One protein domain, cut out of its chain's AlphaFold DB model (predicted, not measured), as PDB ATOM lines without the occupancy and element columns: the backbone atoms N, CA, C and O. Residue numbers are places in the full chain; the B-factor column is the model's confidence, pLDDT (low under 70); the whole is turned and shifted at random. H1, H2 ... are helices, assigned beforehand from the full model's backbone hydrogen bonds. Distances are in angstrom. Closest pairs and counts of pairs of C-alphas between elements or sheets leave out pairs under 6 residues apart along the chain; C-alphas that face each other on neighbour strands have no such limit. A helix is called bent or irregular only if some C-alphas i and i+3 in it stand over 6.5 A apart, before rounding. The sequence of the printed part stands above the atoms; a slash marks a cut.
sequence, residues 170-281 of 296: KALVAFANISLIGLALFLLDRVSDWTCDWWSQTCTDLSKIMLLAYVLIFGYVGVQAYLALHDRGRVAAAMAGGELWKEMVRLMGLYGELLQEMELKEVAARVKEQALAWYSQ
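What this domain is: This is residues 170 to 281 of the 296 residues of the protein "ATL2 protein" of Symbiodinium pilosum (UniProt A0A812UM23). A long helix, H3, is folded sharply back on itself into a V of two long arms, H3a and H3b, and H2 slants through the gap between them, packing along H3a and meeting H3b near its own start. The short H1 packs on H3b, while H4 turns off beyond the far end of H3b, at the open end of the V, where its residues 268 to 281 stick out. The printed part has 112 residues with four named helices, in the order H1, H2, H3, H4, and no named strand, and the class is all helix. The whole is loose, with a radius of gyration of the C-alphas of 16.9 A and spans of 47 by 32 by 29 A.

How they stand to each other: Start with H3, residues 201 to 261, which by its hydrogen bonds was assigned as one helix but is bent: C-alphas 231 and 234 are 9.3 A apart. Its arms, H3a with residues 201 to 231 and H3b with residues 234 to 261, run opposite ways at a steep tilt of 37 degrees, only just beyond shallow. They touch through residues 225 to 229 and 236 to 237 alone, with the closest C-alphas, those of Leu 229 and Ala 237, 5.2 A apart. Look next at H2, residues 176 to 195, which touches H3a, the closest C-alphas being those of Gly 182 and Tyr 214 at 5.0 A. These two form a helical hairpin, running opposite ways at a shallow tilt of 33 degrees, only just short of steep. H2 also touches H3b, through its residues 176 to 180 and residues 244 to 252 of H3b alone; they run the same way at a steep tilt of 63 degrees, and the closest C-alphas, those of Ala 176 and Met 248, are 6.0 A apart. Of these three touching pairs one is at a shallow tilt, and the helix packing is only just mostly crossed. H1, residues 170 to 173, touches residues 240 to 247 of H3b alone, the C-alphas of Val 173 and Leu 244 being closest at 5.5 A, and meets H2 only through their link. H4, residues 264 to 281, touches no helix and is only just apart from H3b, at 8.4 A. Every O i to N i+4 pair is within hydrogen-bond range in H2, H3a, H3b and H4; H1 is too short for such a pair.

Where its parts are: Find C-alpha 201 at (53.392, 35.242, -29.868); from there H3a runs 45.0 A to C-alpha 231 at (27.793, -1.422, -25.016). H3b then covers 40.7 A from residue 234 to 261, H2 28.3 A from 176 to 195, and H1 5.0 A from 170 to 173. H4 covers 25.9 A from residue 264 to C-alpha 281 at (63.650, 3.666, -22.912).

The domain as a whole: The two C-alphas farthest apart, those of Trp 199 and Arg 232, are 48.4 A apart. The printed part has no cut, and the links H1 to H2, H2 to H3 and H3 to H4 are tight. The mean pLDDT of the printed part is 88.7, and no printed residue is under 70.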
ATOM      1  N   LYS A 170      36.525  -1.117 -13.390       87.06
ATOM      2  CA  LYS A 170      37.980  -0.987 -13.191       87.06
ATOM      3  C   LYS A 170      38.749  -0.748 -14.489       87.06
ATOM      4  O   LYS A 170      39.742  -0.026 -14.487       87.06
ATOM      5  N   ALA A 171      38.298  -1.323 -15.605       86.25
ATOM      6  CA  ALA A 171      38.912  -1.062 -16.903       86.25
ATOM      7  C   ALA A 171      38.785   0.417 -17.322       86.25
ATOM      8  O   ALA A 171      39.673   0.922 -18.004       86.25
ATOM      9  N   LEU A 172      37.731   1.123 -16.890       82.50
ATOM     10  CA  LEU A 172      37.558   2.554 -17.155       82.50
ATOM     11  C   LEU A 172      38.464   3.415 -16.261       82.50
ATOM     12  O   LEU A 172      39.012   4.414 -16.719       82.50
ATOM     13  N   VAL A 173      38.684   2.985 -15.014       85.38
ATOM     14  CA  VAL A 173      39.599   3.645 -14.065       85.38
ATOM     15  C   VAL A 173      41.028   3.712 -14.610       85.38
ATOM     16  O   VAL A 173      41.729   4.691 -14.369       85.38
ATOM     17  N   ALA A 174      41.454   2.746 -15.428       86.44
ATOM     18  CA  ALA A 174      42.762   2.798 -16.089       86.44
ATOM     19  C   ALA A 174      42.949   4.047 -16.982       86.44
ATOM     20  O   ALA A 174      44.082   4.476 -17.202       86.44
ATOM     21  N   PHE A 175      41.863   4.666 -17.459       87.31
ATOM     22  CA  PHE A 175      41.913   5.913 -18.224       87.31
ATOM     23  C   PHE A 175      41.947   7.175 -17.351       87.31
ATOM     24  O   PHE A 175      42.218   8.250 -17.881       87.31
ATOM     25  N   ALA A 176      41.735   7.075 -16.033       89.19
ATOM     26  CA  ALA A 176      41.686   8.232 -15.135       89.19
ATOM     27  C   ALA A 176      42.970   9.077 -15.194       89.19
ATOM     28  O   ALA A 176      42.891  10.301 -15.252       89.19
ATOM     29  N   ASN A 177      44.143   8.439 -15.272       88.88
ATOM     30  CA  ASN A 177      45.425   9.143 -15.394       88.88
ATOM     31  C   ASN A 177      45.523   9.962 -16.689       88.88
ATOM     32  O   ASN A 177      45.953  11.112 -16.666       88.88
ATOM     33  N   ILE A 178      45.095   9.389 -17.818       91.69
ATOM     34  CA  ILE A 178      45.116  10.065 -19.124       91.69
ATOM     35  C   ILE A 178      44.118  11.232 -19.125       91.69
ATOM     36  O   ILE A 178      44.455  12.333 -19.558       91.69
ATOM     37  N   SER A 179      42.919  11.018 -18.577       90.69
ATOM     38  CA  SER A 179      41.905  12.063 -18.419       90.69
ATOM     39  C   SER A 179      42.377  13.202 -17.515       90.69
ATOM     40  O   SER A 179      42.094  14.363 -17.799       90.69
ATOM     41  N   LEU A 180      43.126  12.895 -16.451       92.06
ATOM     42  CA  LEU A 180      43.697  13.894 -15.549       92.06
ATOM     43  C   LEU A 180      44.758  14.745 -16.247       92.06
ATOM     44  O   LEU A 180      44.739  15.963 -16.090       92.06
ATOM     45  N   ILE A 181      45.626  14.140 -17.064       91.06
ATOM     46  CA  ILE A 181      46.579  14.888 -17.896       91.06
ATOM     47  C   ILE A 181      45.824  15.801 -18.866       91.06
ATOM     48  O   ILE A 181      46.125  16.988 -18.935       91.06
ATOM     49  N   GLY A 182      44.807  15.286 -19.563       92.62
ATOM     50  CA  GLY A 182      43.971  16.095 -20.456       92.62
ATOM     51  C   GLY A 182      43.321  17.285 -19.742       92.62
ATOM     52  O   GLY A 182      43.362  18.404 -20.249       92.62
ATOM     53  N   LEU A 183      42.792  17.067 -18.534       93.25
ATOM     54  CA  LEU A 183      42.208  18.120 -17.703       93.25
ATOM     55  C   LEU A 183      43.251  19.151 -17.256       93.25
ATOM     56  O   LEU A 183      42.986  20.347 -17.320       93.25
ATOM     57  N   ALA A 184      44.436  18.710 -16.835       91.56
ATOM     58  CA  ALA A 184      45.519  19.603 -16.438       91.56
ATOM     59  C   ALA A 184      45.994  20.470 -17.614       91.56
ATOM     60  O   ALA A 184      46.138  21.680 -17.456       91.56
ATOM     61  N   LEU A 185      46.171  19.878 -18.802       90.88
ATOM     62  CA  LEU A 185      46.527  20.608 -20.022       90.88
ATOM     63  C   LEU A 185      45.455  21.640 -20.388       90.88
ATOM     64  O   LEU A 185      45.799  22.772 -20.700       90.88
ATOM     65  N   PHE A 186      44.172  21.280 -20.284       93.25
ATOM     66  CA  PHE A 186      43.057  22.199 -20.525       93.25
ATOM     67  C   PHE A 186      43.034  23.381 -19.543       93.25
ATOM     68  O   PHE A 186      42.794  24.521 -19.939       93.25
ATOM     69  N   LEU A 187      43.297  23.133 -18.256       93.88
ATOM     70  CA  LEU A 187      43.373  24.199 -17.256       93.88
ATOM     71  C   LEU A 187      44.579  25.115 -17.496       93.88
ATOM     72  O   LEU A 187      44.438  26.332 -17.405       93.88
ATOM     73  N   LEU A 188      45.743  24.546 -17.826       90.19
ATOM     74  CA  LEU A 188      46.944  25.314 -18.161       90.19
ATOM     75  C   LEU A 188      46.736  26.177 -19.406       90.19
ATOM     76  O   LEU A 188      47.120  27.342 -19.390       90.19
ATOM     77  N   ASP A 189      46.094  25.629 -20.439       91.69
ATOM     78  CA  ASP A 189      45.715  26.353 -21.653       91.69
ATOM     79  C   ASP A 189      44.842  27.565 -21.307       91.69
ATOM     80  O   ASP A 189      45.187  28.699 -21.619       91.69
ATOM     81  N   ARG A 190      43.795  27.371 -20.495       93.06
ATOM     82  CA  ARG A 190      42.924  28.476 -20.068       93.06
ATOM     83  C   ARG A 190      43.607  29.542 -19.226       93.06
ATOM     84  O   ARG A 190      43.264  30.718 -19.350       93.06
ATOM     85  N   VAL A 191      44.537  29.156 -18.358       92.62
ATOM     86  CA  VAL A 191      45.337  30.126 -17.597       92.62
ATOM     87  C   VAL A 191      46.294  30.867 -18.533       92.62
ATOM     88  O   VAL A 191      46.466  32.078 -18.396       92.62
ATOM     89  N   SER A 192      46.880  30.169 -19.505       90.62
ATOM     90  CA  SER A 192      47.783  30.735 -20.508       90.62
ATOM     91  C   SER A 192      47.076  31.773 -21.380       90.62
ATOM     92  O   SER A 192      47.558  32.901 -21.478       90.62
ATOM     93  N   ASP A 193      45.902  31.441 -21.917       91.12
ATOM     94  CA  ASP A 193      45.080  32.353 -22.721       91.12
ATOM     95  C   ASP A 193      44.715  33.619 -21.925       91.12
ATOM     96  O   ASP A 193      44.716  34.732 -22.446       91.12
ATOM     97  N   TRP A 194      44.442  33.479 -20.622       93.00
ATOM     98  CA  TRP A 194      44.110  34.625 -19.773       93.00
ATOM     99  C   TRP A 194      45.319  35.514 -19.439       93.00
ATOM    100  O   TRP A 194      45.161  36.720 -19.248       93.00
ATOM    101  N   THR A 195      46.522  34.940 -19.345       93.12
ATOM    102  CA  THR A 195      47.716  35.639 -18.833       93.12
ATOM    103  C   THR A 195      48.669  36.143 -19.917       93.12
ATOM    104  O   THR A 195      49.278  37.201 -19.741       93.12
ATOM    105  N   CYS A 196      48.814  35.419 -21.028       88.75
ATOM    106  CA  CYS A 196      49.936  35.594 -21.954       88.75
ATOM    107  C   CYS A 196      49.550  36.013 -23.380       88.75
ATOM    108  O   CYS A 196      50.402  36.569 -24.083       88.75
ATOM    109  N   ASP A 197      48.301  35.805 -23.809       85.31
ATOM    110  CA  ASP A 197      47.874  36.059 -25.198       85.31
ATOM    111  C   ASP A 197      48.029  37.518 -25.635       85.31
ATOM    112  O   ASP A 197      48.222  37.813 -26.813       85.31
ATOM    113  N   TRP A 198      48.005  38.455 -24.691       87.56
ATOM    114  CA  TRP A 198      48.152  39.873 -25.004       87.56
ATOM    115  C   TRP A 198      49.592  40.333 -25.287       87.56
ATOM    116  O   TRP A 198      49.757  41.420 -25.836       87.56
ATOM    117  N   TRP A 199      50.633  39.558 -24.929       89.75
ATOM    118  CA  TRP A 199      52.026  40.029 -25.038       89.75
ATOM    119  C   TRP A 199      52.965  39.106 -25.823       89.75
ATOM    120  O   TRP A 199      53.962  39.600 -26.348       89.75
ATOM    121  N   SER A 200      52.724  37.788 -25.889       92.50
ATOM    122  CA  SER A 200      53.715  36.828 -26.413       92.50
ATOM    123  C   SER A 200      53.169  35.923 -27.508       92.50
ATOM    124  O   SER A 200      52.357  35.035 -27.263       92.50
ATOM    125  N   GLN A 201      53.737  36.057 -28.703       92.88
ATOM    126  CA  GLN A 201      53.392  35.242 -29.868       92.88
ATOM    127  C   GLN A 201      53.803  33.765 -29.705       92.88
ATOM    128  O   GLN A 201      53.089  32.867 -30.144       92.88
ATOM    129  N   THR A 202      54.900  33.497 -28.984       90.50
ATOM    130  CA  THR A 202      55.328  32.131 -28.628       90.50
ATOM    131  C   THR A 202      54.295  31.426 -27.752       90.50
ATOM    132  O   THR A 202      54.136  30.210 -27.832       90.50
ATOM    133  N   CYS A 203      53.587  32.180 -26.905       89.75
ATOM    134  CA  CYS A 203      52.577  31.614 -26.025       89.75
ATOM    135  C   CYS A 203      51.330  31.190 -26.805       89.75
ATOM    136  O   CYS A 203      50.838  30.084 -26.603       89.75
ATOM    137  N   THR A 204      50.915  31.996 -27.783       90.25
ATOM    138  CA  THR A 204      49.824  31.654 -28.703       90.25
ATOM    139  C   THR A 204      50.135  30.401 -29.531       90.25
ATOM    140  O   THR A 204      49.254  29.573 -29.760       90.25
ATOM    141  N   ASP A 205      51.381  30.213 -29.978       92.12
ATOM    142  CA  ASP A 205      51.755  28.995 -30.711       92.12
ATOM    143  C   ASP A 205      51.821  27.754 -29.804       92.12
ATOM    144  O   ASP A 205      51.420  26.669 -30.229       92.12
ATOM    145  N   LEU A 206      52.244  27.903 -28.542       89.12
ATOM    146  CA  LEU A 206      52.188  26.823 -27.552       89.12
ATOM    147  C   LEU A 206      50.738  26.446 -27.201       89.12
ATOM    148  O   LEU A 206      50.430  25.257 -27.143       89.12
ATOM    149  N   SER A 207      49.854  27.436 -27.038       90.19
ATOM    150  CA  SER A 207      48.412  27.250 -26.798       90.19
ATOM    151  C   SER A 207      47.773  26.404 -27.910       90.19
ATOM    152  O   SER A 207      47.162  25.375 -27.636       90.19
ATOM    153  N   LYS A 208      48.059  26.677 -29.195       92.62
ATOM    154  CA  LYS A 208      47.572  25.831 -30.314       92.62
ATOM    155  C   LYS A 208      48.006  24.361 -30.211       92.62
ATOM    156  O   LYS A 208      47.230  23.469 -30.561       92.62
ATOM    157  N   ILE A 209      49.238  24.096 -29.768       91.75
ATOM    158  CA  ILE A 209      49.749  22.725 -29.594       91.75
ATOM    159  C   ILE A 209      49.051  22.045 -28.411       91.75
ATOM    160  O   ILE A 209      48.628  20.894 -28.531       91.75
ATOM    161  N   MET A 210      48.898  22.754 -27.290       88.50
ATOM    162  CA  MET A 210      48.195  22.265 -26.099       88.50
ATOM    163  C   MET A 210      46.727  21.960 -26.416       88.50
ATOM    164  O   MET A 210      46.239  20.889 -26.050       88.50
ATOM    165  N   LEU A 211      46.075  22.837 -27.187       91.81
ATOM    166  CA  LEU A 211      44.727  22.662 -27.721       91.81
ATOM    167  C   LEU A 211      44.581  21.368 -28.509       91.81
ATOM    168  O   LEU A 211      43.720  20.540 -28.207       91.81
ATOM    169  N   LEU A 212      45.461  21.151 -29.484       94.56
ATOM    170  CA  LEU A 212      45.460  19.923 -30.269       94.56
ATOM    171  C   LEU A 212      45.684  18.684 -29.385       94.56
ATOM    172  O   LEU A 212      44.995  17.677 -29.557       94.56
ATOM    173  N   ALA A 213      46.594  18.759 -28.410       92.56
ATOM    174  CA  ALA A 213      46.892  17.651 -27.508       92.56
ATOM    175  C   ALA A 213      45.690  17.264 -26.630       92.56
ATOM    176  O   ALA A 213      45.317  16.087 -26.600       92.56
ATOM    177  N   TYR A 214      45.045  18.217 -25.946       91.62
ATOM    178  CA  TYR A 214      43.902  17.870 -25.098       91.62
ATOM    179  C   TYR A 214      42.676  17.476 -25.925       91.62
ATOM    180  O   TYR A 214      41.953  16.577 -25.505       91.62
ATOM    181  N   VAL A 215      42.446  18.067 -27.105       95.25
ATOM    182  CA  VAL A 215      41.344  17.654 -27.994       95.25
ATOM    183  C   VAL A 215      41.523  16.201 -28.430       95.25
ATOM    184  O   VAL A 215      40.554  15.445 -28.417       95.25
ATOM    185  N   LEU A 216      42.749  15.769 -28.746       95.69
ATOM    186  CA  LEU A 216      43.033  14.364 -29.053       95.69
ATOM    187  C   LEU A 216      42.803  13.451 -27.842       95.69
ATOM    188  O   LEU A 216      42.177  12.401 -27.987       95.69
ATOM    189  N   ILE A 217      43.261  13.852 -26.652       93.50
ATOM    190  CA  ILE A 217      43.069  13.080 -25.415       93.50
ATOM    191  C   ILE A 217      41.577  12.947 -25.081       93.50
ATOM    192  O   ILE A 217      41.086  11.833 -24.900       93.50
ATOM    193  N   PHE A 218      40.835  14.055 -25.034       93.06
ATOM    194  CA  PHE A 218      39.401  14.048 -24.743       93.06
ATOM    195  C   PHE A 218      38.583  13.400 -25.855       93.06
ATOM    196  O   PHE A 218      37.596  12.739 -25.555       93.06
ATOM    197  N   GLY A 219      38.992  13.528 -27.117       95.44
ATOM    198  CA  GLY A 219      38.385  12.806 -28.232       95.44
ATOM    199  C   GLY A 219      38.549  11.297 -28.067       95.44
ATOM    200  O   GLY A 219      37.571  10.559 -28.151       95.44
ATOM    201  N   TYR A 220      39.758  10.833 -27.740       94.44
ATOM    202  CA  TYR A 220      40.029   9.422 -27.470       94.44
ATOM    203  C   TYR A 220      39.239   8.897 -26.262       94.44
ATOM    204  O   TYR A 220      38.537   7.891 -26.373       94.44
ATOM    205  N   VAL A 221      39.294   9.598 -25.123       91.56
ATOM    206  CA  VAL A 221      38.532   9.243 -23.914       91.56
ATOM    207  C   VAL A 221      37.029   9.294 -24.187       91.56
ATOM    208  O   VAL A 221      36.302   8.408 -23.753       91.56
ATOM    209  N   GLY A 222      36.560  10.282 -24.948       91.81
ATOM    210  CA  GLY A 222      35.165  10.449 -25.340       91.81
ATOM    211  C   GLY A 222      34.663   9.312 -26.224       91.81
ATOM    212  O   GLY A 222      33.580   8.794 -25.977       91.81
ATOM    213  N   VAL A 223      35.462   8.854 -27.194       93.94
ATOM    214  CA  VAL A 223      35.142   7.670 -28.011       93.94
ATOM    215  C   VAL A 223      35.097   6.411 -27.147       93.94
ATOM    216  O   VAL A 223      34.155   5.633 -27.266       93.94
ATOM    217  N   GLN A 224      36.055   6.217 -26.238       89.50
ATOM    218  CA  GLN A 224      36.048   5.067 -25.325       89.50
ATOM    219  C   GLN A 224      34.849   5.100 -24.366       89.50
ATOM    220  O   GLN A 224      34.201   4.079 -24.145       89.50
ATOM    221  N   ALA A 225      34.508   6.276 -23.836       87.00
ATOM    222  CA  ALA A 225      33.327   6.478 -23.005       87.00
ATOM    223  C   ALA A 225      32.033   6.260 -23.801       87.00
ATOM    224  O   ALA A 225      31.093   5.666 -23.282       87.00
ATOM    225  N   TYR A 226      31.990   6.684 -25.065       90.12
ATOM    226  CA  TYR A 226      30.858   6.458 -25.959       90.12
ATOM    227  C   TYR A 226      30.664   4.972 -26.262       90.12
ATOM    228  O   TYR A 226      29.555   4.466 -26.118       90.12
ATOM    229  N   LEU A 227      31.736   4.254 -26.611       87.88
ATOM    230  CA  LEU A 227      31.695   2.804 -26.808       87.88
ATOM    231  C   LEU A 227      31.258   2.089 -25.525       87.88
ATOM    232  O   LEU A 227      30.417   1.197 -25.571       87.88
ATOM    233  N   ALA A 228      31.750   2.532 -24.364       84.38
ATOM    234  CA  ALA A 228      31.301   2.013 -23.078       84.38
ATOM    235  C   ALA A 228      29.811   2.305 -22.816       84.38
ATOM    236  O   ALA A 228      29.112   1.438 -22.303       84.38
ATOM    237  N   LEU A 229      29.301   3.485 -23.180       84.75
ATOM    238  CA  LEU A 229      27.890   3.855 -23.014       84.75
ATOM    239  C   LEU A 229      26.971   3.061 -23.949       84.75
ATOM    240  O   LEU A 229      25.890   2.640 -23.535       84.75
ATOM    241  N   HIS A 230      27.410   2.848 -25.190       87.00
ATOM    242  CA  HIS A 230      26.689   2.063 -26.183       87.00
ATOM    243  C   HIS A 230      26.603   0.590 -25.765       87.00
ATOM    244  O   HIS A 230      25.520   0.011 -25.773       87.00
ATOM    245  N   ASP A 231      27.718   0.010 -25.317       80.75
ATOM    246  CA  ASP A 231      27.793  -1.422 -25.016       80.75
ATOM    247  C   ASP A 231      27.262  -1.791 -23.618       80.75
ATOM    248  O   ASP A 231      26.921  -2.948 -23.380       80.75
ATOM    249  N   ARG A 232      27.212  -0.844 -22.669       74.50
ATOM    250  CA  ARG A 232      26.901  -1.123 -21.247       74.50
ATOM    251  C   ARG A 232      25.603  -0.480 -20.756       74.50
ATOM    252  O   ARG A 232      25.174  -0.733 -19.632       74.50
ATOM    253  N   GLY A 233      24.970   0.351 -21.583       81.69
ATOM    254  CA  GLY A 233      23.781   1.110 -21.213       81.69
ATOM    255  C   GLY A 233      24.082   2.335 -20.341       81.69
ATOM    256  O   GLY A 233      25.170   2.526 -19.797       81.69
ATOM    257  N   ARG A 234      23.075   3.206 -20.203       82.38
ATOM    258  CA  ARG A 234      23.236   4.539 -19.589       82.38
ATOM    259  C   ARG A 234      23.578   4.493 -18.098       82.38
ATOM    260  O   ARG A 234      24.334   5.335 -17.628       82.38
ATOM    261  N   VAL A 235      23.026   3.528 -17.360       77.50
ATOM    262  CA  VAL A 235      23.186   3.448 -15.897       77.50
ATOM    263  C   VAL A 235      24.601   3.011 -15.518       77.50
ATOM    264  O   VAL A 235      25.242   3.679 -14.711       77.50
ATOM    265  N   ALA A 236      25.119   1.954 -16.150       76.19
ATOM    266  CA  ALA A 236      26.474   1.468 -15.894       76.19
ATOM    267  C   ALA A 236      27.530   2.513 -16.278       76.19
ATOM    268  O   ALA A 236      28.498   2.727 -15.553       76.19
ATOM    269  N   ALA A 237      27.321   3.224 -17.387       81.81
ATOM    270  CA  ALA A 237      28.220   4.293 -17.799       81.81
ATOM    271  C   ALA A 237      28.194   5.500 -16.844       81.81
ATOM    272  O   ALA A 237      29.244   6.078 -16.574       81.81
ATOM    273  N   ALA A 238      27.029   5.857 -16.291       84.31
ATOM    274  CA  ALA A 238      26.929   6.914 -15.286       84.31
ATOM    275  C   ALA A 238      27.647   6.535 -13.979       84.31
ATOM    276  O   ALA A 238      28.384   7.357 -13.433       84.31
ATOM    277  N   MET A 239      27.487   5.293 -13.508       82.88
ATOM    278  CA  MET A 239      28.220   4.789 -12.339       82.88
ATOM    279  C   MET A 239      29.732   4.780 -12.582       82.88
ATOM    280  O   MET A 239      30.477   5.345 -11.782       82.88
ATOM    281  N   ALA A 240      30.180   4.245 -13.720       82.94
ATOM    282  CA  ALA A 240      31.596   4.214 -14.076       82.94
ATOM    283  C   ALA A 240      32.190   5.628 -14.231       82.94
ATOM    284  O   ALA A 240      33.325   5.872 -13.828       82.94
ATOM    285  N   GLY A 241      31.418   6.582 -14.763       86.56
ATOM    286  CA  GLY A 241      31.796   7.997 -14.807       86.56
ATOM    287  C   GLY A 241      31.929   8.620 -13.414       86.56
ATOM    288  O   GLY A 241      32.863   9.381 -13.171       86.56
ATOM    289  N   GLY A 242      31.042   8.257 -12.481       88.94
ATOM    290  CA  GLY A 242      31.120   8.675 -11.080       88.94
ATOM    291  C   GLY A 242      32.356   8.131 -10.359       88.94
ATOM    292  O   GLY A 242      33.034   8.884  -9.660       88.94
ATOM    293  N   GLU A 243      32.692   6.853 -10.560       87.00
ATOM    294  CA  GLU A 243      33.922   6.266 -10.011       87.00
ATOM    295  C   GLU A 243      35.178   6.898 -10.613       87.00
ATOM    296  O   GLU A 243      36.105   7.245  -9.878       87.00
ATOM    297  N   LEU A 244      35.188   7.119 -11.930       86.75
ATOM    298  CA  LEU A 244      36.281   7.805 -12.614       86.75
ATOM    299  C   LEU A 244      36.473   9.219 -12.059       86.75
ATOM    300  O   LEU A 244      37.599   9.604 -11.757       86.75
ATOM    301  N   TRP A 245      35.390   9.980 -11.877       88.56
ATOM    302  CA  TRP A 245      35.450  11.320 -11.289       88.56
ATOM    303  C   TRP A 245      36.001  11.297  -9.862       88.56
ATOM    304  O   TRP A 245      36.879  12.089  -9.524       88.56
ATOM    305  N   LYS A 246      35.528  10.365  -9.029       91.50
ATOM    306  CA  LYS A 246      36.025  10.191  -7.659       91.50
ATOM    307  C   LYS A 246      37.529   9.916  -7.645       91.50
ATOM    308  O   LYS A 246      38.246  10.521  -6.849       91.50
ATOM    309  N   GLU A 247      38.005   9.048  -8.534       89.38
ATOM    310  CA  GLU A 247      39.428   8.727  -8.615       89.38
ATOM    311  C   GLU A 247      40.251   9.893  -9.178       89.38
ATOM    312  O   GLU A 247      41.330  10.177  -8.666       89.38
ATOM    313  N   MET A 248      39.717  10.648 -10.146       86.69
ATOM    314  CA  MET A 248      40.335  11.893 -10.617       86.69
ATOM    315  C   MET A 248      40.479  12.924  -9.492       86.69
ATOM    316  O   MET A 248      41.550  13.509  -9.350       86.69
ATOM    317  N   VAL A 249      39.443  13.133  -8.673       90.50
ATOM    318  CA  VAL A 249      39.489  14.057  -7.523       90.50
ATOM    319  C   VAL A 249      40.512  13.589  -6.489       90.50
ATOM    320  O   VAL A 249      41.301  14.392  -5.995       90.50
ATOM    321  N   ARG A 250      40.548  12.285  -6.193       92.50
ATOM    322  CA  ARG A 250      41.543  11.702  -5.286       92.50
ATOM    323  C   ARG A 250      42.967  11.921  -5.799       92.50
ATOM    324  O   ARG A 250      43.819  12.372  -5.038       92.50
ATOM    325  N   LEU A 251      43.229  11.615  -7.070       89.00
ATOM    326  CA  LEU A 251      44.541  11.816  -7.689       89.00
ATOM    327  C   LEU A 251      44.929  13.294  -7.712       89.00
ATOM    328  O   LEU A 251      46.071  13.623  -7.420       89.00
ATOM    329  N   MET A 252      43.986  14.188  -8.005       89.25
ATOM    330  CA  MET A 252      44.212  15.632  -7.959       89.25
ATOM    331  C   MET A 252      44.618  16.102  -6.556       89.25
ATOM    332  O   MET A 252      45.533  16.909  -6.442       89.25
ATOM    333  N   GLY A 253      44.001  15.560  -5.499       91.31
ATOM    334  CA  GLY A 253      44.409  15.807  -4.113       91.31
ATOM    335  C   GLY A 253      45.831  15.323  -3.824       91.31
ATOM    336  O   GLY A 253      46.651  16.106  -3.355       91.31
ATOM    337  N   LEU A 254      46.153  14.078  -4.197       91.12
ATOM    338  CA  LEU A 254      47.496  13.502  -4.019       91.12
ATOM    339  C   LEU A 254      48.581  14.297  -4.764       91.12
ATOM    340  O   LEU A 254      49.645  14.564  -4.212       91.12
ATOM    341  N   TYR A 255      48.320  14.699  -6.012       88.56
ATOM    342  CA  TYR A 255      49.242  15.549  -6.767       88.56
ATOM    343  C   TYR A 255      49.314  16.970  -6.199       88.56
ATOM    344  O   TYR A 255      50.371  17.588  -6.269       88.56
ATOM    345  N   GLY A 256      48.222  17.483  -5.629       90.31
ATOM    346  CA  GLY A 256      48.187  18.778  -4.954       90.31
ATOM    347  C   GLY A 256      49.065  18.811  -3.704       90.31
ATOM    348  O   GLY A 256      49.862  19.731  -3.557       90.31
ATOM    349  N   GLU A 257      48.971  17.790  -2.850       92.81
ATOM    350  CA  GLU A 257      49.842  17.627  -1.675       92.81
ATOM    351  C   GLU A 257      51.312  17.505  -2.097       92.81
ATOM    352  O   GLU A 257      52.169  18.234  -1.602       92.81
ATOM    353  N   LEU A 258      51.599  16.676  -3.106       88.81
ATOM    354  CA  LEU A 258      52.956  16.510  -3.631       88.81
ATOM    355  C   LEU A 258      53.517  17.813  -4.231       88.81
ATOM    356  O   LEU A 258      54.700  18.105  -4.081       88.81
ATOM    357  N   LEU A 259      52.679  18.623  -4.884       85.94
ATOM    358  CA  LEU A 259      53.068  19.944  -5.388       85.94
ATOM    359  C   LEU A 259      53.312  20.965  -4.271       85.94
ATOM    360  O   LEU A 259      54.109  21.877  -4.474       85.94
ATOM    361  N   GLN A 260      52.644  20.839  -3.120       91.38
ATOM    362  CA  GLN A 260      52.887  21.708  -1.965       91.38
ATOM    363  C   GLN A 260      54.210  21.383  -1.267       91.38
ATOM    364  O   GLN A 260      54.868  22.293  -0.769       91.38
ATOM    365  N   GLU A 261      54.604  20.109  -1.235       91.12
ATOM    366  CA  GLU A 261      55.844  19.673  -0.584       91.12
ATOM    367  C   GLU A 261      57.101  19.920  -1.429       91.12
ATOM    368  O   GLU A 261      58.186  20.093  -0.873       91.12
ATOM    369  N   MET A 262      56.992  19.945  -2.761       86.00
ATOM    370  CA  MET A 262      58.158  20.113  -3.633       86.00
ATOM    371  C   MET A 262      58.463  21.589  -3.925       86.00
ATOM    372  O   MET A 262      57.645  22.315  -4.490       86.00
ATOM    373  N   GLU A 263      59.699  22.024  -3.657       87.69
ATOM    374  CA  GLU A 263      60.190  23.297  -4.189       87.69
ATOM    375  C   GLU A 263      60.211  23.247  -5.729       87.69
ATOM    376  O   GLU A 263      60.698  22.288  -6.333       87.69
ATOM    377  N   LEU A 264      59.748  24.314  -6.394       81.62
ATOM    378  CA  LEU A 264      59.666  24.419  -7.866       81.62
ATOM    379  C   LEU A 264      60.960  24.017  -8.602       81.62
ATOM    380  O   LEU A 264      60.915  23.523  -9.731       81.62
ATOM    381  N   LYS A 265      62.122  24.211  -7.968       83.25
ATOM    382  CA  LYS A 265      63.431  23.843  -8.527       83.25
ATOM    383  C   LYS A 265      63.639  22.329  -8.604       83.25
ATOM    384  O   LYS A 265      64.227  21.850  -9.574       83.25
ATOM    385  N   GLU A 266      63.141  21.577  -7.627       88.62
ATOM    386  CA  GLU A 266      63.255  20.116  -7.598       88.62
ATOM    387  C   GLU A 266      62.315  19.457  -8.611       88.62
ATOM    388  O   GLU A 266      62.690  18.469  -9.247       88.62
ATOM    389  N   VAL A 267      61.134  20.051  -8.836       82.50
ATOM    390  CA  VAL A 267      60.173  19.607  -9.860       82.50
ATOM    391  C   VAL A 267      60.846  19.586 -11.236       82.50
ATOM    392  O   VAL A 267      60.836  18.565 -11.920       82.50
ATOM    393  N   ALA A 268      61.477  20.697 -11.631       82.69
ATOM    394  CA  ALA A 268      62.120  20.818 -12.938       82.69
ATOM    395  C   ALA A 268      63.269  19.810 -13.118       82.69
ATOM    396  O   ALA A 268      63.433  19.248 -14.203       82.69
ATOM    397  N   ALA A 269      64.037  19.546 -12.055       88.50
ATOM    398  CA  ALA A 269      65.108  18.553 -12.072       88.50
ATOM    399  C   ALA A 269      64.562  17.127 -12.259       88.50
ATOM    400  O   ALA A 269      65.029  16.411 -13.147       88.50
ATOM    401  N   ARG A 270      63.527  16.739 -11.499       85.12
ATOM    402  CA  ARG A 270      62.905  15.407 -11.600       85.12
ATOM    403  C   ARG A 270      62.192  15.182 -12.928       85.12
ATOM    404  O   ARG A 270      62.311  14.103 -13.501       85.12
ATOM    405  N   VAL A 271      61.489  16.192 -13.448       85.12
ATOM    406  CA  VAL A 271      60.843  16.114 -14.770       85.12
ATOM    407  C   VAL A 271      61.892  15.910 -15.858       85.12
ATOM    408  O   VAL A 271      61.709  15.069 -16.734       85.12
ATOM    409  N   LYS A 272      63.021  16.625 -15.788       88.38
ATOM    410  CA  LYS A 272      64.126  16.444 -16.734       88.38
ATOM    411  C   LYS A 272      64.726  15.038 -16.647       88.38
ATOM    412  O   LYS A 272      64.988  14.435 -17.682       88.38
ATOM    413  N   GLU A 273      64.919  14.511 -15.440       91.94
ATOM    414  CA  GLU A 273      65.441  13.157 -15.221       91.94
ATOM    415  C   GLU A 273      64.485  12.076 -15.751       91.94
ATOM    416  O   GLU A 273      64.905  11.199 -16.506       91.94
ATOM    417  N   GLN A 274      63.185  12.180 -15.454       89.00
ATOM    418  CA  GLN A 274      62.176  11.255 -15.978       89.00
ATOM    419  C   GLN A 274      62.021  11.352 -17.497       89.00
ATOM    420  O   GLN A 274      61.921  10.321 -18.160       89.00
ATOM    421  N   ALA A 275      62.043  12.560 -18.067       85.00
ATOM    422  CA  ALA A 275      61.984  12.750 -19.513       85.00
ATOM    423  C   ALA A 275      63.189  12.100 -20.213       85.00
ATOM    424  O   ALA A 275      63.022  11.449 -21.243       85.00
ATOM    425  N   LEU A 276      64.389  12.216 -19.633       87.69
ATOM    426  CA  LEU A 276      65.589  11.540 -20.133       87.69
ATOM    427  C   LEU A 276      65.483  10.014 -20.011       87.69
ATOM    428  O   LEU A 276      65.879   9.312 -20.939       87.69
ATOM    429  N   ALA A 277      64.916   9.501 -18.914       89.50
ATOM    430  CA  ALA A 277      64.699   8.068 -18.716       89.50
ATOM    431  C   ALA A 277      63.662   7.486 -19.696       89.50
ATOM    432  O   ALA A 277      63.859   6.413 -20.260       89.50
ATOM    433  N   TRP A 278      62.567   8.203 -19.950       85.56
ATOM    434  CA  TRP A 278      61.580   7.810 -20.959       85.56
ATOM    435  C   TRP A 278      62.156   7.876 -22.369       85.56
ATOM    436  O   TRP A 278      61.927   6.973 -23.171       85.56
ATOM    437  N   TYR A 279      62.934   8.916 -22.672       85.75
ATOM    438  CA  TYR A 279      63.605   9.048 -23.958       85.75
ATOM    439  C   TYR A 279      64.606   7.909 -24.198       85.75
ATOM    440  O   TYR A 279      64.619   7.332 -25.287       85.75
ATOM    441  N   SER A 280      65.403   7.524 -23.195       85.00
ATOM    442  CA  SER A 280      66.337   6.393 -23.313       85.00
ATOM    443  C   SER A 280      65.610   5.054 -23.470       85.00
ATOM    444  O   SER A 280      66.008   4.237 -24.301       85.00
ATOM    445  N   GLN A 281      64.492   4.855 -22.761       88.62
ATOM    446  CA  GLN A 281      63.650   3.666 -22.912       88.62
ATOM    447  C   GLN A 281      62.997   3.587 -24.303       88.62
ATOM    448  O   GLN A 281      62.990   2.523 -24.917       88.62
TER     449      GLN A 281